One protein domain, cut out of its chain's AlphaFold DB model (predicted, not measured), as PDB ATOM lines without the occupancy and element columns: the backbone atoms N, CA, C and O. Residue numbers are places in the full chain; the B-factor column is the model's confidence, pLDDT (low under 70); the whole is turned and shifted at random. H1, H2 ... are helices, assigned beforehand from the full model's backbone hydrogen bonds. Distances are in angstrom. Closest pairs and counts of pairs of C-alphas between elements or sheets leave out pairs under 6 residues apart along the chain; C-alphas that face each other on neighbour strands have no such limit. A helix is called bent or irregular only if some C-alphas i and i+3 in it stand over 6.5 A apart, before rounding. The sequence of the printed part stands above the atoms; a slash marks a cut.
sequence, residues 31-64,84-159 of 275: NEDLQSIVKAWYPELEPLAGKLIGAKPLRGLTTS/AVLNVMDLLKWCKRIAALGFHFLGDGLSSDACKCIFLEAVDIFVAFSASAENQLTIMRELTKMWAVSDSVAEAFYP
ATOM      1  N   ASN A  31      99.078 136.779  90.155       83.06
ATOM      2  CA  ASN A  31     100.478 136.483  89.822       83.06
ATOM      3  C   ASN A  31     100.828 136.912  88.385       83.06
ATOM      4  O   ASN A  31     101.972 137.276  88.132       83.06
ATOM      5  N   GLU A  32      99.856 136.893  87.472       86.56
ATOM      6  CA  GLU A  32     100.012 137.361  86.089       86.56
ATOM      7  C   GLU A  32     100.179 138.886  86.040       86.56
ATOM      8  O   GLU A  32     101.063 139.393  85.344       86.56
ATOM      9  N   ASP A  33      99.413 139.617  86.859       87.75
ATOM     10  CA  ASP A  33      99.576 141.066  87.019       87.75
ATOM     11  C   ASP A  33     100.962 141.395  87.580       87.75
ATOM     12  O   ASP A  33     101.648 142.274  87.065       87.75
ATOM     13  N   LEU A  34     101.417 140.661  88.603       86.19
ATOM     14  CA  LEU A  34     102.747 140.853  89.186       86.19
ATOM     15  C   LEU A  34     103.863 140.575  88.173       86.19
ATOM     16  O   LEU A  34     104.825 141.339  88.117       86.19
ATOM     17  N   GLN A  35     103.740 139.529  87.351       87.94
ATOM     18  CA  GLN A  35     104.708 139.252  86.283       87.94
ATOM     19  C   GLN A  35     104.734 140.391  85.264       87.94
ATOM     20  O   GLN A  35     105.809 140.852  84.882       87.94
ATOM     21  N   SER A  36     103.556 140.887  84.884       90.00
ATOM     22  CA  SER A  36     103.411 142.012  83.959       90.00
ATOM     23  C   SER A  36     104.027 143.297  84.522       90.00
ATOM     24  O   SER A  36     104.724 144.011  83.804       90.00
ATOM     25  N   ILE A  37     103.842 143.565  85.818       90.62
ATOM     26  CA  ILE A  37     104.444 144.705  86.522       90.62
ATOM     27  C   ILE A  37     105.972 144.589  86.536       90.62
ATOM     28  O   ILE A  37     106.653 145.550  86.175       90.62
ATOM     29  N   VAL A  38     106.518 143.427  86.919       90.56
ATOM     30  CA  VAL A  38     107.973 143.203  86.962       90.56
ATOM     31  C   VAL A  38     108.576 143.377  85.573       90.56
ATOM     32  O   VAL A  38     109.549 144.110  85.432       90.56
ATOM     33  N   LYS A  39     107.963 142.787  84.544       91.19
ATOM     34  CA  LYS A  39     108.405 142.925  83.153       91.19
ATOM     35  C   LYS A  39     108.383 144.379  82.672       91.19
ATOM     36  O   LYS A  39     109.298 144.800  81.974       91.19
ATOM     37  N   ALA A  40     107.357 145.146  83.037       93.31
ATOM     38  CA  ALA A  40     107.229 146.541  82.621       93.31
ATOM     39  C   ALA A  40     108.248 147.470  83.304       93.31
ATOM     40  O   ALA A  40     108.745 148.397  82.670       93.31
ATOM     41  N   TRP A  41     108.555 147.240  84.584       92.50
ATOM     42  CA  TRP A  41     109.449 148.104  85.368       92.50
ATOM     43  C   TRP A  41     110.917 147.676  85.305       92.50
ATOM     44  O   TRP A  41     111.805 148.524  85.356       92.50
ATOM     45  N   TYR A  42     111.170 146.372  85.187       91.94
ATOM     46  CA  TYR A  42     112.500 145.768  85.179       91.94
ATOM     47  C   TYR A  42     112.588 144.697  84.078       91.94
ATOM     48  O   TYR A  42     112.601 143.503  84.385       91.94
ATOM     49  N   PRO A  43     112.664 145.098  82.792       90.00
ATOM     50  CA  PRO A  43     112.654 144.161  81.663       90.00
ATOM     51  C   PRO A  43     113.763 143.105  81.735       90.00
ATOM     52  O   PRO A  43     113.559 141.952  81.369       90.00
ATOM     53  N   GLU A  44     114.924 143.473  82.278       87.62
ATOM     54  CA  GLU A  44     116.066 142.571  82.462       87.62
ATOM     55  C   GLU A  44     115.745 141.393  83.394       87.62
ATOM     56  O   GLU A  44     116.332 140.326  83.262       87.62
ATOM     57  N   LEU A  45     114.783 141.550  84.309       88.94
ATOM     58  CA  LEU A  45     114.383 140.517  85.265       88.94
ATOM     59  C   LEU A  45     113.250 139.621  84.759       88.94
ATOM     60  O   LEU A  45     112.811 138.740  85.500       88.94
ATOM     61  N   GLU A  46     112.779 139.803  83.521       87.50
ATOM     62  CA  GLU A  46     111.720 138.978  82.925       87.50
ATOM     63  C   GLU A  46     111.974 137.461  83.072       87.50
ATOM     64  O   GLU A  46     111.063 136.769  83.538       87.50
ATOM     65  N   PRO A  47     113.189 136.923  82.821       87.56
ATOM     66  CA  PRO A  47     113.460 135.489  82.987       87.56
ATOM     67  C   PRO A  47     113.299 134.997  84.433       87.56
ATOM     68  O   PRO A  47     113.027 133.821  84.675       87.56
ATOM     69  N   LEU A  48     113.462 135.891  85.412       87.06
ATOM     70  CA  LEU A  48     113.353 135.582  86.835       87.06
ATOM     71  C   LEU A  48     111.982 135.905  87.423       87.06
ATOM     72  O   LEU A  48     111.712 135.472  88.541       87.06
ATOM     73  N   ALA A  49     111.105 136.621  86.714       86.75
ATOM     74  CA  ALA A  49     109.834 137.106  87.255       86.75
ATOM     75  C   ALA A  49     108.993 135.973  87.869       86.75
ATOM     76  O   ALA A  49     108.504 136.094  88.995       86.75
ATOM     77  N   GLY A  50     108.908 134.827  87.185       83.75
ATOM     78  CA  GLY A  50     108.215 133.642  87.696       83.75
ATOM     79  C   GLY A  50     108.824 133.089  88.989       83.75
ATOM     80  O   GLY A  50     108.088 132.700  89.895       83.75
ATOM     81  N   LYS A  51     110.156 133.111  89.117       84.62
ATOM     82  CA  LYS A  51     110.881 132.659  90.313       84.62
ATOM     83  C   LYS A  51     110.756 133.656  91.470       84.62
ATOM     84  O   LYS A  51     110.534 133.236  92.601       84.62
ATOM     85  N   LEU A  52     110.818 134.958  91.181       83.88
ATOM     86  CA  LEU A  52     110.652 136.047  92.154       83.88
ATOM     87  C   LEU A  52     109.245 136.051  92.769       83.88
ATOM     88  O   LEU A  52     109.092 136.183  93.979       83.88
ATOM     89  N   ILE A  53     108.213 135.848  91.946       79.25
ATOM     90  CA  ILE A  53     106.808 135.787  92.389       79.25
ATOM     91  C   ILE A  53     106.475 134.415  92.985       79.25
ATOM     92  O   ILE A  53     105.651 134.298  93.893       79.25
ATOM     93  N   GLY A  54     107.156 133.370  92.506       65.56
ATOM     94  CA  GLY A  54     107.077 131.991  92.985       65.56
ATOM     95  C   GLY A  54     107.552 131.789  94.423       65.56
ATOM     96  O   GLY A  54     107.430 130.676  94.937       65.56
ATOM     97  N   ALA A  55     108.002 132.851  95.097       61.16
ATOM     98  CA  ALA A  55     108.248 132.935  96.530       61.16
ATOM     99  C   ALA A  55     106.968 132.778  97.388       61.16
ATOM    100  O   ALA A  55     106.701 133.539  98.317       61.16
ATOM    101  N   LYS A  56     106.181 131.730  97.110       50.38
ATOM    102  CA  LYS A  56     104.993 131.272  97.843       50.38
ATOM    103  C   LYS A  56     105.177 131.183  99.368       50.38
ATOM    104  O   LYS A  56     104.202 131.487 100.056       50.38
ATOM    105  N   PRO A  57     106.356 130.837  99.927       46.50
ATOM    106  CA  PRO A  57     106.512 130.735 101.378       46.50
ATOM    107  C   PRO A  57     106.317 132.068 102.118       46.50
ATOM    108  O   PRO A  57     105.797 132.073 103.230       46.50
ATOM    109  N   LEU A  58     106.613 133.212 101.486       49.69
ATOM    110  CA  LEU A  58     106.413 134.546 102.081       49.69
ATOM    111  C   LEU A  58     104.934 134.968 102.155       49.69
ATOM    112  O   LEU A  58     104.603 135.930 102.841       49.69
ATOM    113  N   ARG A  59     104.031 134.258 101.466       48.06
ATOM    114  CA  ARG A  59     102.588 134.558 101.427       48.06
ATOM    115  C   ARG A  59     101.782 133.794 102.488       48.06
ATOM    116  O   ARG A  59     100.666 134.199 102.783       48.06
ATOM    117  N   GLY A  60     102.324 132.692 103.023       42.62
ATOM    118  CA  GLY A  60     101.644 131.801 103.980       42.62
ATOM    119  C   GLY A  60     102.086 131.942 105.442       42.62
ATOM    120  O   GLY A  60     101.334 131.574 106.341       42.62
ATOM    121  N   LEU A  61     103.271 132.509 105.696       42.66
ATOM    122  CA  LEU A  61     103.810 132.738 107.048       42.66
ATOM    123  C   LEU A  61     102.998 133.762 107.861       42.66
ATOM    124  O   LEU A  61     102.980 133.722 109.090       42.66
ATOM    125  N   THR A  62     102.280 134.659 107.191       41.50
ATOM    126  CA  THR A  62     101.367 135.620 107.822       41.50
ATOM    127  C   THR A  62     100.103 134.963 108.353       41.50
ATOM    128  O   THR A  62      99.608 135.346 109.410       41.50
ATOM    129  N   THR A  63      99.607 133.933 107.670       38.72
ATOM    130  CA  THR A  63      98.396 133.224 108.085       38.72
ATOM    131  C   THR A  63      98.633 132.438 109.379       38.72
ATOM    132  O   THR A  63      97.763 132.438 110.246       38.72
ATOM    133  N   SER A  64      99.827 131.858 109.573       38.53
ATOM    134  CA  SER A  64     100.194 131.176 110.828       38.53
ATOM    135  C   SER A  64     100.441 132.130 112.004       38.53
ATOM    136  O   SER A  64     100.270 131.747 113.160       38.53
ATOM    137  N   ALA A  84     101.715 141.662 105.829       42.59
ATOM    138  CA  ALA A  84     102.855 140.820 105.437       42.59
ATOM    139  C   ALA A  84     102.442 139.599 104.596       42.59
ATOM    140  O   ALA A  84     103.035 138.530 104.678       42.59
ATOM    141  N   VAL A  85     101.417 139.763 103.759       44.69
ATOM    142  CA  VAL A  85     101.418 139.164 102.416       44.69
ATOM    143  C   VAL A  85     102.492 139.932 101.654       44.69
ATOM    144  O   VAL A  85     102.458 141.154 101.772       44.69
ATOM    145  N   LEU A  86     103.422 139.274 100.941       53.12
ATOM    146  CA  LEU A  86     104.414 139.922 100.054       53.12
ATOM    147  C   LEU A  86     103.885 141.264  99.536       53.12
ATOM    148  O   LEU A  86     103.032 141.294  98.644       53.12
ATOM    149  N   ASN A  87     104.319 142.364 100.155       70.06
ATOM    150  CA  ASN A  87     103.848 143.670  99.745       70.06
ATOM    151  C   ASN A  87     104.427 143.876  98.347       70.06
ATOM    152  O   ASN A  87     105.619 143.644  98.137       70.06
ATOM    153  N   VAL A  88     103.604 144.289  97.383       76.75
ATOM    154  CA  VAL A  88     104.079 144.623  96.029       76.75
ATOM    155  C   VAL A  88     105.270 145.577  96.118       76.75
ATOM    156  O   VAL A  88     106.212 145.463  95.346       76.75
ATOM    157  N   MET A  89     105.287 146.447  97.131       78.88
ATOM    158  CA  MET A  89     106.419 147.308  97.453       78.88
ATOM    159  C   MET A  89     107.722 146.547  97.735       78.88
ATOM    160  O   MET A  89     108.766 146.933  97.223       78.88
ATOM    161  N   ASP A  90     107.686 145.481  98.532       81.19
ATOM    162  CA  ASP A  90     108.885 144.718  98.892       81.19
ATOM    163  C   ASP A  90     109.373 143.871  97.714       81.19
ATOM    164  O   ASP A  90     110.577 143.794  97.474       81.19
ATOM    165  N   LEU A  91     108.448 143.333  96.907       85.38
ATOM    166  CA  LEU A  91     108.788 142.724  95.619       85.38
ATOM    167  C   LEU A  91     109.477 143.741  94.698       85.38
ATOM    168  O   LEU A  91     110.537 143.454  94.151       85.38
ATOM    169  N   LEU A  92     108.913 144.943  94.553       87.56
ATOM    170  CA  LEU A  92     109.476 145.988  93.699       87.56
ATOM    171  C   LEU A  92     110.827 146.501  94.208       87.56
ATOM    172  O   LEU A  92     111.702 146.773  93.388       87.56
ATOM    173  N   LYS A  93     111.027 146.603  95.530       87.25
ATOM    174  CA  LYS A  93     112.343 146.889  96.126       87.25
ATOM    175  C   LYS A  93     113.337 145.797  95.769       87.25
ATOM    176  O   LYS A  93     114.429 146.104  95.306       87.25
ATOM    177  N   TRP A  94     112.950 144.534  95.918       88.88
ATOM    178  CA  TRP A  94     113.832 143.418  95.600       88.88
ATOM    179  C   TRP A  94     114.216 143.425  94.122       88.88
ATOM    180  O   TRP A  94     115.402 143.385  93.807       88.88
ATOM    181  N   CYS A  95     113.250 143.620  93.222       90.50
ATOM    182  CA  CYS A  95     113.517 143.813  91.798       90.50
ATOM    183  C   CYS A  95     114.470 144.991  91.542       90.50
ATOM    184  O   CYS A  95     115.447 144.829  90.816       90.50
ATOM    185  N   LYS A  96     114.250 146.149  92.178       90.81
ATOM    186  CA  LYS A  96     115.135 147.319  92.058       90.81
ATOM    187  C   LYS A  96     116.577 146.986  92.437       90.81
ATOM    188  O   LYS A  96     117.502 147.366  91.722       90.81
ATOM    189  N   ARG A  97     116.768 146.283  93.557       89.75
ATOM    190  CA  ARG A  97     118.097 145.918  94.057       89.75
ATOM    191  C   ARG A  97     118.777 144.888  93.167       89.75
ATOM    192  O   ARG A  97     119.945 145.064  92.854       89.75
ATOM    193  N   ILE A  98     118.046 143.882  92.682       90.38
ATOM    194  CA  ILE A  98     118.599 142.897  91.742       90.38
ATOM    195  C   ILE A  98     119.007 143.569  90.427       90.38
ATOM    196  O   ILE A  98     120.097 143.304  89.930       90.38
ATOM    197  N   ALA A  99     118.171 144.456  89.881       89.88
ATOM    198  CA  ALA A  99     118.499 145.193  88.662       89.88
ATOM    199  C   ALA A  99     119.775 146.041  88.836       89.88
ATOM    200  O   ALA A  99     120.618 146.090  87.945       89.88
ATOM    201  N   ALA A 100     119.976 146.637  90.016       88.38
ATOM    202  CA  ALA A 100     121.184 147.403  90.327       88.38
ATOM    203  C   ALA A 100     122.472 146.555  90.407       88.38
ATOM    204  O   ALA A 100     123.562 147.119  90.323       88.38
ATOM    205  N   LEU A 101     122.377 145.224  90.543       86.81
ATOM    206  CA  LEU A 101     123.541 144.327  90.523       86.81
ATOM    207  C   LEU A 101     124.119 144.137  89.110       86.81
ATOM    208  O   LEU A 101     125.257 143.691  88.983       86.81
ATOM    209  N   GLY A 102     123.367 144.489  88.058       82.00
ATOM    210  CA  GLY A 102     123.864 144.506  86.679       82.00
ATOM    211  C   GLY A 102     124.199 143.124  86.110       82.00
ATOM    212  O   GLY A 102     125.156 142.983  85.348       82.00
ATOM    213  N   PHE A 103     123.456 142.082  86.493       81.19
ATOM    214  CA  PHE A 103     123.668 140.746  85.936       81.19
ATOM    215  C   PHE A 103     123.265 140.685  84.459       81.19
ATOM    216  O   PHE A 103     122.165 141.083  84.085       81.19
ATOM    217  N   HIS A 104     124.118 140.087  83.628       69.44
ATOM    218  CA  HIS A 104     123.763 139.717  82.262       69.44
ATOM    219  C   HIS A 104     123.373 138.237  82.212       69.44
ATOM    220  O   HIS A 104     124.187 137.360  82.506       69.44
ATOM    221  N   PHE A 105     122.125 137.955  81.831       67.94
ATOM    222  CA  PHE A 105     121.596 136.601  81.652       67.94
ATOM    223  C   PHE A 105     122.145 135.979  80.360       67.94
ATOM    224  O   PHE A 105     121.467 135.928  79.336       67.94
ATOM    225  N   LEU A 106     123.413 135.563  80.375       51.56
ATOM    226  CA  LEU A 106     124.058 134.905  79.239       51.56
ATOM    227  C   LEU A 106     123.967 133.375  79.406       51.56
ATOM    228  O   LEU A 106     124.847 132.757  79.999       51.56
ATOM    229  N   GLY A 107     122.898 132.763  78.889       55.31
ATOM    230  CA  GLY A 107     122.686 131.307  78.925       55.31
ATOM    231  C   GLY A 107     121.745 130.806  80.034       55.31
ATOM    232  O   GLY A 107     121.157 131.593  80.769       55.31
ATOM    233  N   ASP A 108     121.586 129.479  80.107       55.28
ATOM    234  CA  ASP A 108     120.481 128.741  80.760       55.28
ATOM    235  C   ASP A 108     120.480 128.754  82.310       55.28
ATOM    236  O   ASP A 108     119.938 127.862  82.961       55.28
ATOM    237  N   GLY A 109     121.099 129.750  82.952       64.94
ATOM    238  CA  GLY A 109     121.081 129.839  84.410       64.94
ATOM    239  C   GLY A 109     121.825 131.022  85.020       64.94
ATOM    240  O   GLY A 109     122.718 131.619  84.425       64.94
ATOM    241  N   LEU A 110     121.451 131.337  86.260       80.31
ATOM    242  CA  LEU A 110     122.190 132.246  87.135       80.31
ATOM    243  C   LEU A 110     123.457 131.565  87.664       80.31
ATOM    244  O   LEU A 110     123.425 130.388  88.028       80.31
ATOM    245  N   SER A 111     124.555 132.315  87.778       85.94
ATOM    246  CA  SER A 111     125.750 131.829  88.474       85.94
ATOM    247  C   SER A 111     125.472 131.625  89.968       85.94
ATOM    248  O   SER A 111     124.573 132.246  90.543       85.94
ATOM    249  N   SER A 112     126.271 130.776  90.624       84.38
ATOM    250  CA  SER A 112     126.174 130.571  92.077       84.38
ATOM    251  C   SER A 112     126.346 131.887  92.850       84.38
ATOM    252  O   SER A 112     125.597 132.153  93.791       84.38
ATOM    253  N   ASP A 113     127.251 132.758  92.390       83.62
ATOM    254  CA  ASP A 113     127.460 134.086  92.968       83.62
ATOM    255  C   ASP A 113     126.250 135.005  92.767       83.62
ATOM    256  O   ASP A 113     125.832 135.680  93.706       83.62
ATOM    257  N   ALA A 114     125.624 134.988  91.584       86.88
ATOM    258  CA  ALA A 114     124.422 135.776  91.326       86.88
ATOM    259  C   ALA A 114     123.247 135.313  92.201       86.88
ATOM    260  O   ALA A 114     122.592 136.137  92.837       86.88
ATOM    261  N   CYS A 115     123.025 133.998  92.320       87.50
ATOM    262  CA  CYS A 115     122.029 133.432  93.237       87.50
ATOM    263  C   CYS A 115     122.282 133.853  94.690       87.50
ATOM    264  O   CYS A 115     121.340 134.204  95.401       87.50
ATOM    265  N   LYS A 116     123.549 133.863  95.124       85.25
ATOM    266  CA  LYS A 116     123.937 134.307  96.465       85.25
ATOM    267  C   LYS A 116     123.647 135.792  96.684       85.25
ATOM    268  O   LYS A 116     123.077 136.142  97.712       85.25
ATOM    269  N   CYS A 117     123.994 136.664  95.740       86.25
ATOM    270  CA  CYS A 117     123.694 138.094  95.842       86.25
ATOM    271  C   CYS A 117     122.183 138.360  95.872       86.25
ATOM    272  O   CYS A 117     121.713 139.107  96.726       86.25
ATOM    273  N   ILE A 118     121.408 137.696  95.008       88.75
ATOM    274  CA  ILE A 118     119.944 137.826  94.981       88.75
ATOM    275  C   ILE A 118     119.324 137.371  96.312       88.75
ATOM    276  O   ILE A 118     118.409 138.023  96.823       88.75
ATOM    277  N   PHE A 119     119.834 136.278  96.887       86.50
ATOM    278  CA  PHE A 119     119.444 135.794  98.210       86.50
ATOM    279  C   PHE A 119     119.735 136.822  99.311       86.50
ATOM    280  O   PHE A 119     118.862 137.077 100.137       86.50
ATOM    281  N   LEU A 120     120.921 137.436  99.319       83.75
ATOM    282  CA  LEU A 120     121.288 138.426 100.338       83.75
ATOM    283  C   LEU A 120     120.375 139.658 100.294       83.75
ATOM    284  O   LEU A 120     119.890 140.087 101.339       83.75
ATOM    285  N   GLU A 121     120.041 140.156  99.101       87.06
ATOM    286  CA  GLU A 121     119.074 141.253  98.970       87.06
ATOM    287  C   GLU A 121     117.678 140.865  99.474       87.06
ATOM    288  O   GLU A 121     116.979 141.674 100.083       87.06
ATOM    289  N   ALA A 122     117.272 139.608  99.270       83.69
ATOM    290  CA  ALA A 122     116.009 139.098  99.793       83.69
ATOM    291  C   ALA A 122     116.014 139.046 101.329       83.69
ATOM    292  O   ALA A 122     115.032 139.421 101.967       83.69
ATOM    293  N   VAL A 123     117.117 138.608 101.939       79.44
ATOM    294  CA  VAL A 123     117.269 138.580 103.400       79.44
ATOM    295  C   VAL A 123     117.151 139.993 103.976       79.44
ATOM    296  O   VAL A 123     116.351 140.216 104.886       79.44
ATOM    297  N   ASP A 124     117.850 140.965 103.396       78.38
ATOM    298  CA  ASP A 124     117.805 142.358 103.852       78.38
ATOM    299  C   ASP A 124     116.404 142.979 103.764       78.38
ATOM    300  O   ASP A 124     116.035 143.803 104.605       78.38
ATOM    301  N   ILE A 125     115.604 142.586 102.771       78.88
ATOM    302  CA  ILE A 125     114.245 143.108 102.581       78.88
ATOM    303  C   ILE A 125     113.238 142.374 103.473       78.88
ATOM    304  O   ILE A 125     112.451 143.017 104.168       78.88
ATOM    305  N   PHE A 126     113.246 141.041 103.470       76.75
ATOM    306  CA  PHE A 126     112.172 140.238 104.064       76.75
ATOM    307  C   PHE A 126     112.451 139.797 105.503       76.75
ATOM    308  O   PHE A 126     111.528 139.693 106.308       76.75
ATOM    309  N   VAL A 127     113.711 139.535 105.853       72.69
ATOM    310  CA  VAL A 127     114.081 139.009 107.177       72.69
ATOM    311  C   VAL A 127     114.260 140.145 108.173       72.69
ATOM    312  O   VAL A 127     113.867 140.008 109.334       72.69
ATOM    313  N   ALA A 128     114.773 141.294 107.720       65.12
ATOM    314  CA  ALA A 128     115.015 142.443 108.580       65.12
ATOM    315  C   ALA A 128     113.764 142.819 109.398       65.12
ATOM    316  O   ALA A 128     113.852 143.034 110.602       65.12
ATOM    317  N   PHE A 129     112.565 142.845 108.823       60.16
ATOM    318  CA  PHE A 129     111.378 143.328 109.545       60.16
ATOM    319  C   PHE A 129     110.706 142.308 110.471       60.16
ATOM    320  O   PHE A 129     109.815 142.687 111.231       60.16
ATOM    321  N   SER A 130     111.148 141.050 110.481       64.88
ATOM    322  CA  SER A 130     110.598 140.062 111.406       64.88
ATOM    323  C   SER A 130     111.148 140.272 112.819       64.88
ATOM    324  O   SER A 130     112.359 140.294 113.022       64.88
ATOM    325  N   ALA A 131     110.262 140.397 113.810       60.59
ATOM    326  CA  ALA A 131     110.640 140.532 115.219       60.59
ATOM    327  C   ALA A 131     111.023 139.192 115.880       60.59
ATOM    328  O   ALA A 131     111.722 139.186 116.889       60.59
ATOM    329  N   SER A 132     110.574 138.062 115.318       67.50
ATOM    330  CA  SER A 132     110.846 136.720 115.847       67.50
ATOM    331  C   SER A 132     112.012 136.067 115.110       67.50
ATOM    332  O   SER A 132     111.987 135.962 113.880       67.50
ATOM    333  N   ALA A 133     112.997 135.579 115.867       70.56
ATOM    334  CA  ALA A 133     114.124 134.804 115.345       70.56
ATOM    335  C   ALA A 133     113.658 133.525 114.622       70.56
ATOM    336  O   ALA A 133     114.228 133.135 113.609       70.56
ATOM    337  N   GLU A 134     112.575 132.900 115.088       70.31
ATOM    338  CA  GLU A 134     111.999 131.705 114.460       70.31
ATOM    339  C   GLU A 134     111.423 132.009 113.069       70.31
ATOM    340  O   GLU A 134     111.682 131.292 112.097       70.31
ATOM    341  N   ASN A 135     110.708 133.128 112.945       70.44
ATOM    342  CA  ASN A 135     110.195 133.606 111.663       70.44
ATOM    343  C   ASN A 135     111.340 133.987 110.717       70.44
ATOM    344  O   ASN A 135     111.292 133.657 109.534       70.44
ATOM    345  N   GLN A 136     112.378 134.648 111.241       74.06
ATOM    346  CA  GLN A 136     113.568 135.009 110.471       74.06
ATOM    347  C   GLN A 136     114.230 133.762 109.872       74.06
ATOM    348  O   GLN A 136     114.432 133.699 108.662       74.06
ATOM    349  N   LEU A 137     114.479 132.736 110.693       74.75
ATOM    350  CA  LEU A 137     115.059 131.468 110.243       74.75
ATOM    351  C   LEU A 137     114.176 130.756 109.215       74.75
ATOM    352  O   LEU A 137     114.688 130.177 108.258       74.75
ATOM    353  N   THR A 138     112.855 130.804 109.382       75.69
ATOM    354  CA  THR A 138     111.929 130.162 108.441       75.69
ATOM    355  C   THR A 138     111.954 130.843 107.074       75.69
ATOM    356  O   THR A 138     112.086 130.160 106.060       75.69
ATOM    357  N   ILE A 139     111.923 132.181 107.034       75.19
ATOM    358  CA  ILE A 139     112.058 132.951 105.787       75.19
ATOM    359  C   ILE A 139     113.404 132.656 105.118       75.19
ATOM    360  O   ILE A 139     113.448 132.388 103.917       75.19
ATOM    361  N   MET A 140     114.497 132.655 105.887       77.06
ATOM    362  CA  MET A 140     115.835 132.383 105.358       77.06
ATOM    363  C   MET A 140     115.930 130.993 104.730       77.06
ATOM    364  O   MET A 140     116.379 130.890 103.595       77.06
ATOM    365  N   ARG A 141     115.449 129.937 105.401       77.19
ATOM    366  CA  ARG A 141     115.459 128.565 104.853       77.19
ATOM    367  C   ARG A 141     114.709 128.461 103.528       77.19
ATOM    368  O   ARG A 141     115.166 127.792 102.605       77.19
ATOM    369  N   GLU A 142     113.563 129.119 103.421       77.50
ATOM    370  CA  GLU A 142     112.762 129.103 102.198       77.50
ATOM    371  C   GLU A 142     113.436 129.866 101.050       77.50
ATOM    372  O   GLU A 142     113.438 129.400  99.908       77.50
ATOM    373  N   LEU A 143     114.092 130.991 101.348       80.31
ATOM    374  CA  LEU A 143     114.919 131.711 100.379       80.31
ATOM    375  C   LEU A 143     116.133 130.878  99.936       80.31
ATOM    376  O   LEU A 143     116.435 130.834  98.743       80.31
ATOM    377  N   THR A 144     116.791 130.170 100.855       83.62
ATOM    378  CA  THR A 144     117.934 129.294 100.557       83.62
ATOM    379  C   THR A 144     117.551 128.189  99.576       83.62
ATOM    380  O   THR A 144     118.220 128.013  98.555       83.62
ATOM    381  N   LYS A 145     116.418 127.512  99.820       82.75
ATOM    382  CA  LYS A 145     115.864 126.492  98.914       82.75
ATOM    383  C   LYS A 145     115.552 127.064  97.533       82.75
ATOM    384  O   LYS A 145     115.875 126.453  96.520       82.75
ATOM    385  N   MET A 146     114.941 128.247  97.482       81.69
ATOM    386  CA  MET A 146     114.544 128.896  96.231       81.69
ATOM    387  C   MET A 146     115.743 129.274  95.360       81.69
ATOM    388  O   MET A 146     115.712 129.095  94.141       81.69
ATOM    389  N   TRP A 147     116.814 129.777  95.971       84.81
ATOM    390  CA  TRP A 147     118.015 130.219  95.261       84.81
ATOM    391  C   TRP A 147     119.117 129.159  95.188       84.81
ATOM    392  O   TRP A 147     120.180 129.451  94.650       84.81
ATOM    393  N   ALA A 148     118.847 127.935  95.658       83.44
ATOM    394  CA  ALA A 148     119.804 126.827  95.714       83.44
ATOM    395  C   ALA A 148     121.145 127.239  96.356       83.44
ATOM    396  O   ALA A 148     122.224 126.849  95.908       83.44
ATOM    397  N   VAL A 149     121.067 128.074  97.394       83.81
ATOM    398  CA  VAL A 149     122.222 128.495  98.195       83.81
ATOM    399  C   VAL A 149     122.485 127.416  99.257       83.81
ATOM    400  O   VAL A 149     121.575 126.696  99.648       83.81
ATOM    401  N   SER A 150     123.728 127.253  99.713       79.94
ATOM    402  CA  SER A 150     124.039 126.305 100.796       79.94
ATOM    403  C   SER A 150     123.468 126.789 102.135       79.94
ATOM    404  O   SER A 150     123.647 127.957 102.484       79.94
ATOM    405  N   ASP A 151     122.872 125.896 102.931       69.94
ATOM    406  CA  ASP A 151     122.338 126.218 104.269       69.94
ATOM    407  C   ASP A 151     123.410 126.804 105.208       69.94
ATOM    408  O   ASP A 151     123.134 127.712 105.990       69.94
ATOM    409  N   SER A 152     124.670 126.387 105.045       67.38
ATOM    410  CA  SER A 152     125.813 126.940 105.787       67.38
ATOM    411  C   SER A 152     126.059 128.432 105.526       67.38
ATOM    412  O   SER A 152     126.562 129.137 106.399       67.38
ATOM    413  N   VAL A 153     125.697 128.936 104.341       64.25
ATOM    414  CA  VAL A 153     125.781 130.364 103.999       64.25
ATOM    415  C   VAL A 153     124.656 131.117 104.711       64.25
ATOM    416  O   VAL A 153     124.907 132.156 105.309       64.25
ATOM    417  N   ALA A 154     123.438 130.581 104.731       60.59
ATOM    418  CA  ALA A 154     122.311 131.224 105.405       60.59
ATOM    419  C   ALA A 154     122.542 131.382 106.920       60.59
ATOM    420  O   ALA A 154     122.269 132.444 107.474       60.59
ATOM    421  N   GLU A 155     123.106 130.368 107.580       61.16
ATOM    422  CA  GLU A 155     123.396 130.415 109.020       61.16
ATOM    423  C   GLU A 155     124.587 131.320 109.372       61.16
ATOM    424  O   GLU A 155     124.565 131.982 110.407       61.16
ATOM    425  N   ALA A 156     125.602 131.408 108.504       61.91
ATOM    426  CA  ALA A 156     126.759 132.283 108.714       61.91
ATOM    427  C   ALA A 156     126.431 133.781 108.561       61.91
ATOM    428  O   ALA A 156     127.105 134.621 109.160       61.91
ATOM    429  N   PHE A 157     125.420 134.115 107.749       56.47
ATOM    430  CA  PHE A 157     124.987 135.491 107.484       56.47
ATOM    431  C   PHE A 157     123.776 135.932 108.310       56.47
ATOM    432  O   PHE A 157     123.440 137.113 108.278       56.47
ATOM    433  N   TYR A 158     123.154 135.042 109.093       56.25
ATOM    434  CA  TYR A 158     122.366 135.488 110.238       56.25
ATOM    435  C   TYR A 158     123.346 136.191 111.177       56.25
ATOM    436  O   TYR A 158     124.297 135.543 111.604       56.25
ATOM    437  N   PRO A 159     123.210 137.486 111.495       53.38
ATOM    438  CA  PRO A 159     124.103 138.096 112.454       53.38
ATOM    439  C   PRO A 159     123.544 137.801 113.854       53.38
ATOM    440  O   PRO A 159     122.653 138.516 114.309       53.38
TER     441      PRO A 159
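AT A GLANCE: This is residues 31 to 64 and 84 to 159 of the 275 residues of the protein "Midasin" of Vitis vinifera (UniProt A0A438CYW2). Three helices, H4, H5 and H6, run back and forth with H5 in the middle, and smaller helices pack on the two at its sides. The hairpin of H1 and H2 packs on H4, while the short H3 and H7 pack on opposite sides of H6. The printed part has 110 residues, with seven named helices in the order H1 to H7 and no named strand; the class is all helix, with 81 residues in the named helices. It is compact, with a radius of gyration of the C-alphas of 13.5 A, and spans 36 by 29 by 20 A.

IN THESE COORDINATES: H1 is residues 31 to 41, 15.3 A long, from C-alpha 31 at (100.478, 136.483, 89.822). H2 is residues 43 to 53, 14.8 A long, and H3 is residues 57 to 64. H2 is irregular, with C-alphas 44 and 47 7.6 A apart; H3 is irregular too, but only just, with C-alphas 59 and 62 6.6 A apart. H4 is residues 88 to 100, 18.2 A long, from C-alpha 88 at (104.079, 144.623, 96.029). H5, residues 112 to 127, is 21.1 A long, and H6, residues 133 to 147, is 21.0 A long. H7 is residues 151 to 157, ending with C-alpha 157 at (124.987, 135.491, 107.484).

HOW THE PARTS SIT: H1 and H2 form a helical hairpin at a shallow tilt of 26 degrees, their closest C-alphas, those of Lys 39 and Glu 46, 5.2 A apart. H4 and H6 are the hubs, touching three helices each. H2 touches H4 at a steep tilt of 46 degrees, closest at the C-alphas of Leu 45 and Ala 99, 7.1 A. H1 and H4 only just touch, with 3 pairs of C-alphas within 8 A, the closest those of Val 38 and Cys 95 at 7.4 A. H4 and H5 form a hairpin at a shallow tilt of 34 degrees, only just short of steep, with the closest C-alphas, of Ile 98 and Ile 118, 6.2 A apart. H5 and H6 form another at 29 degrees, closest at the C-alphas of Val 127 and Gln 136, 5.2 A. H3 touches H6 at the C-alphas of Pro 57 and Glu 142, 6.5 A, their closest. H6 touches H7 with residues 140 to 144 alone, closest at the C-alphas of Thr 144 and Asp 151, 6.5 A. H4 and H6 are apart. Every O i to N i+4 pair is within hydrogen-bond range in H1, H4, H5, H6 and H7; in H2 3 of 7 are, with 5 of 8 O i to N i+3 pairs, and in H3 0 of 4, with 1 of 5.

THE WHOLE: The C-alphas farthest apart, of Ser 64 and Leu 106, are 39.8 A apart. Residues 65 to 83 are not printed, and C-alphas 64 and 84 are 11.4 A apart across the cut. The link from H4 to H5, 11 residues, is long. The mean pLDDT of the printed part is 75.1; residues 54 to 64, 84 to 86, 104 to 109, 128 to 132 and 151 to 159 are under 70.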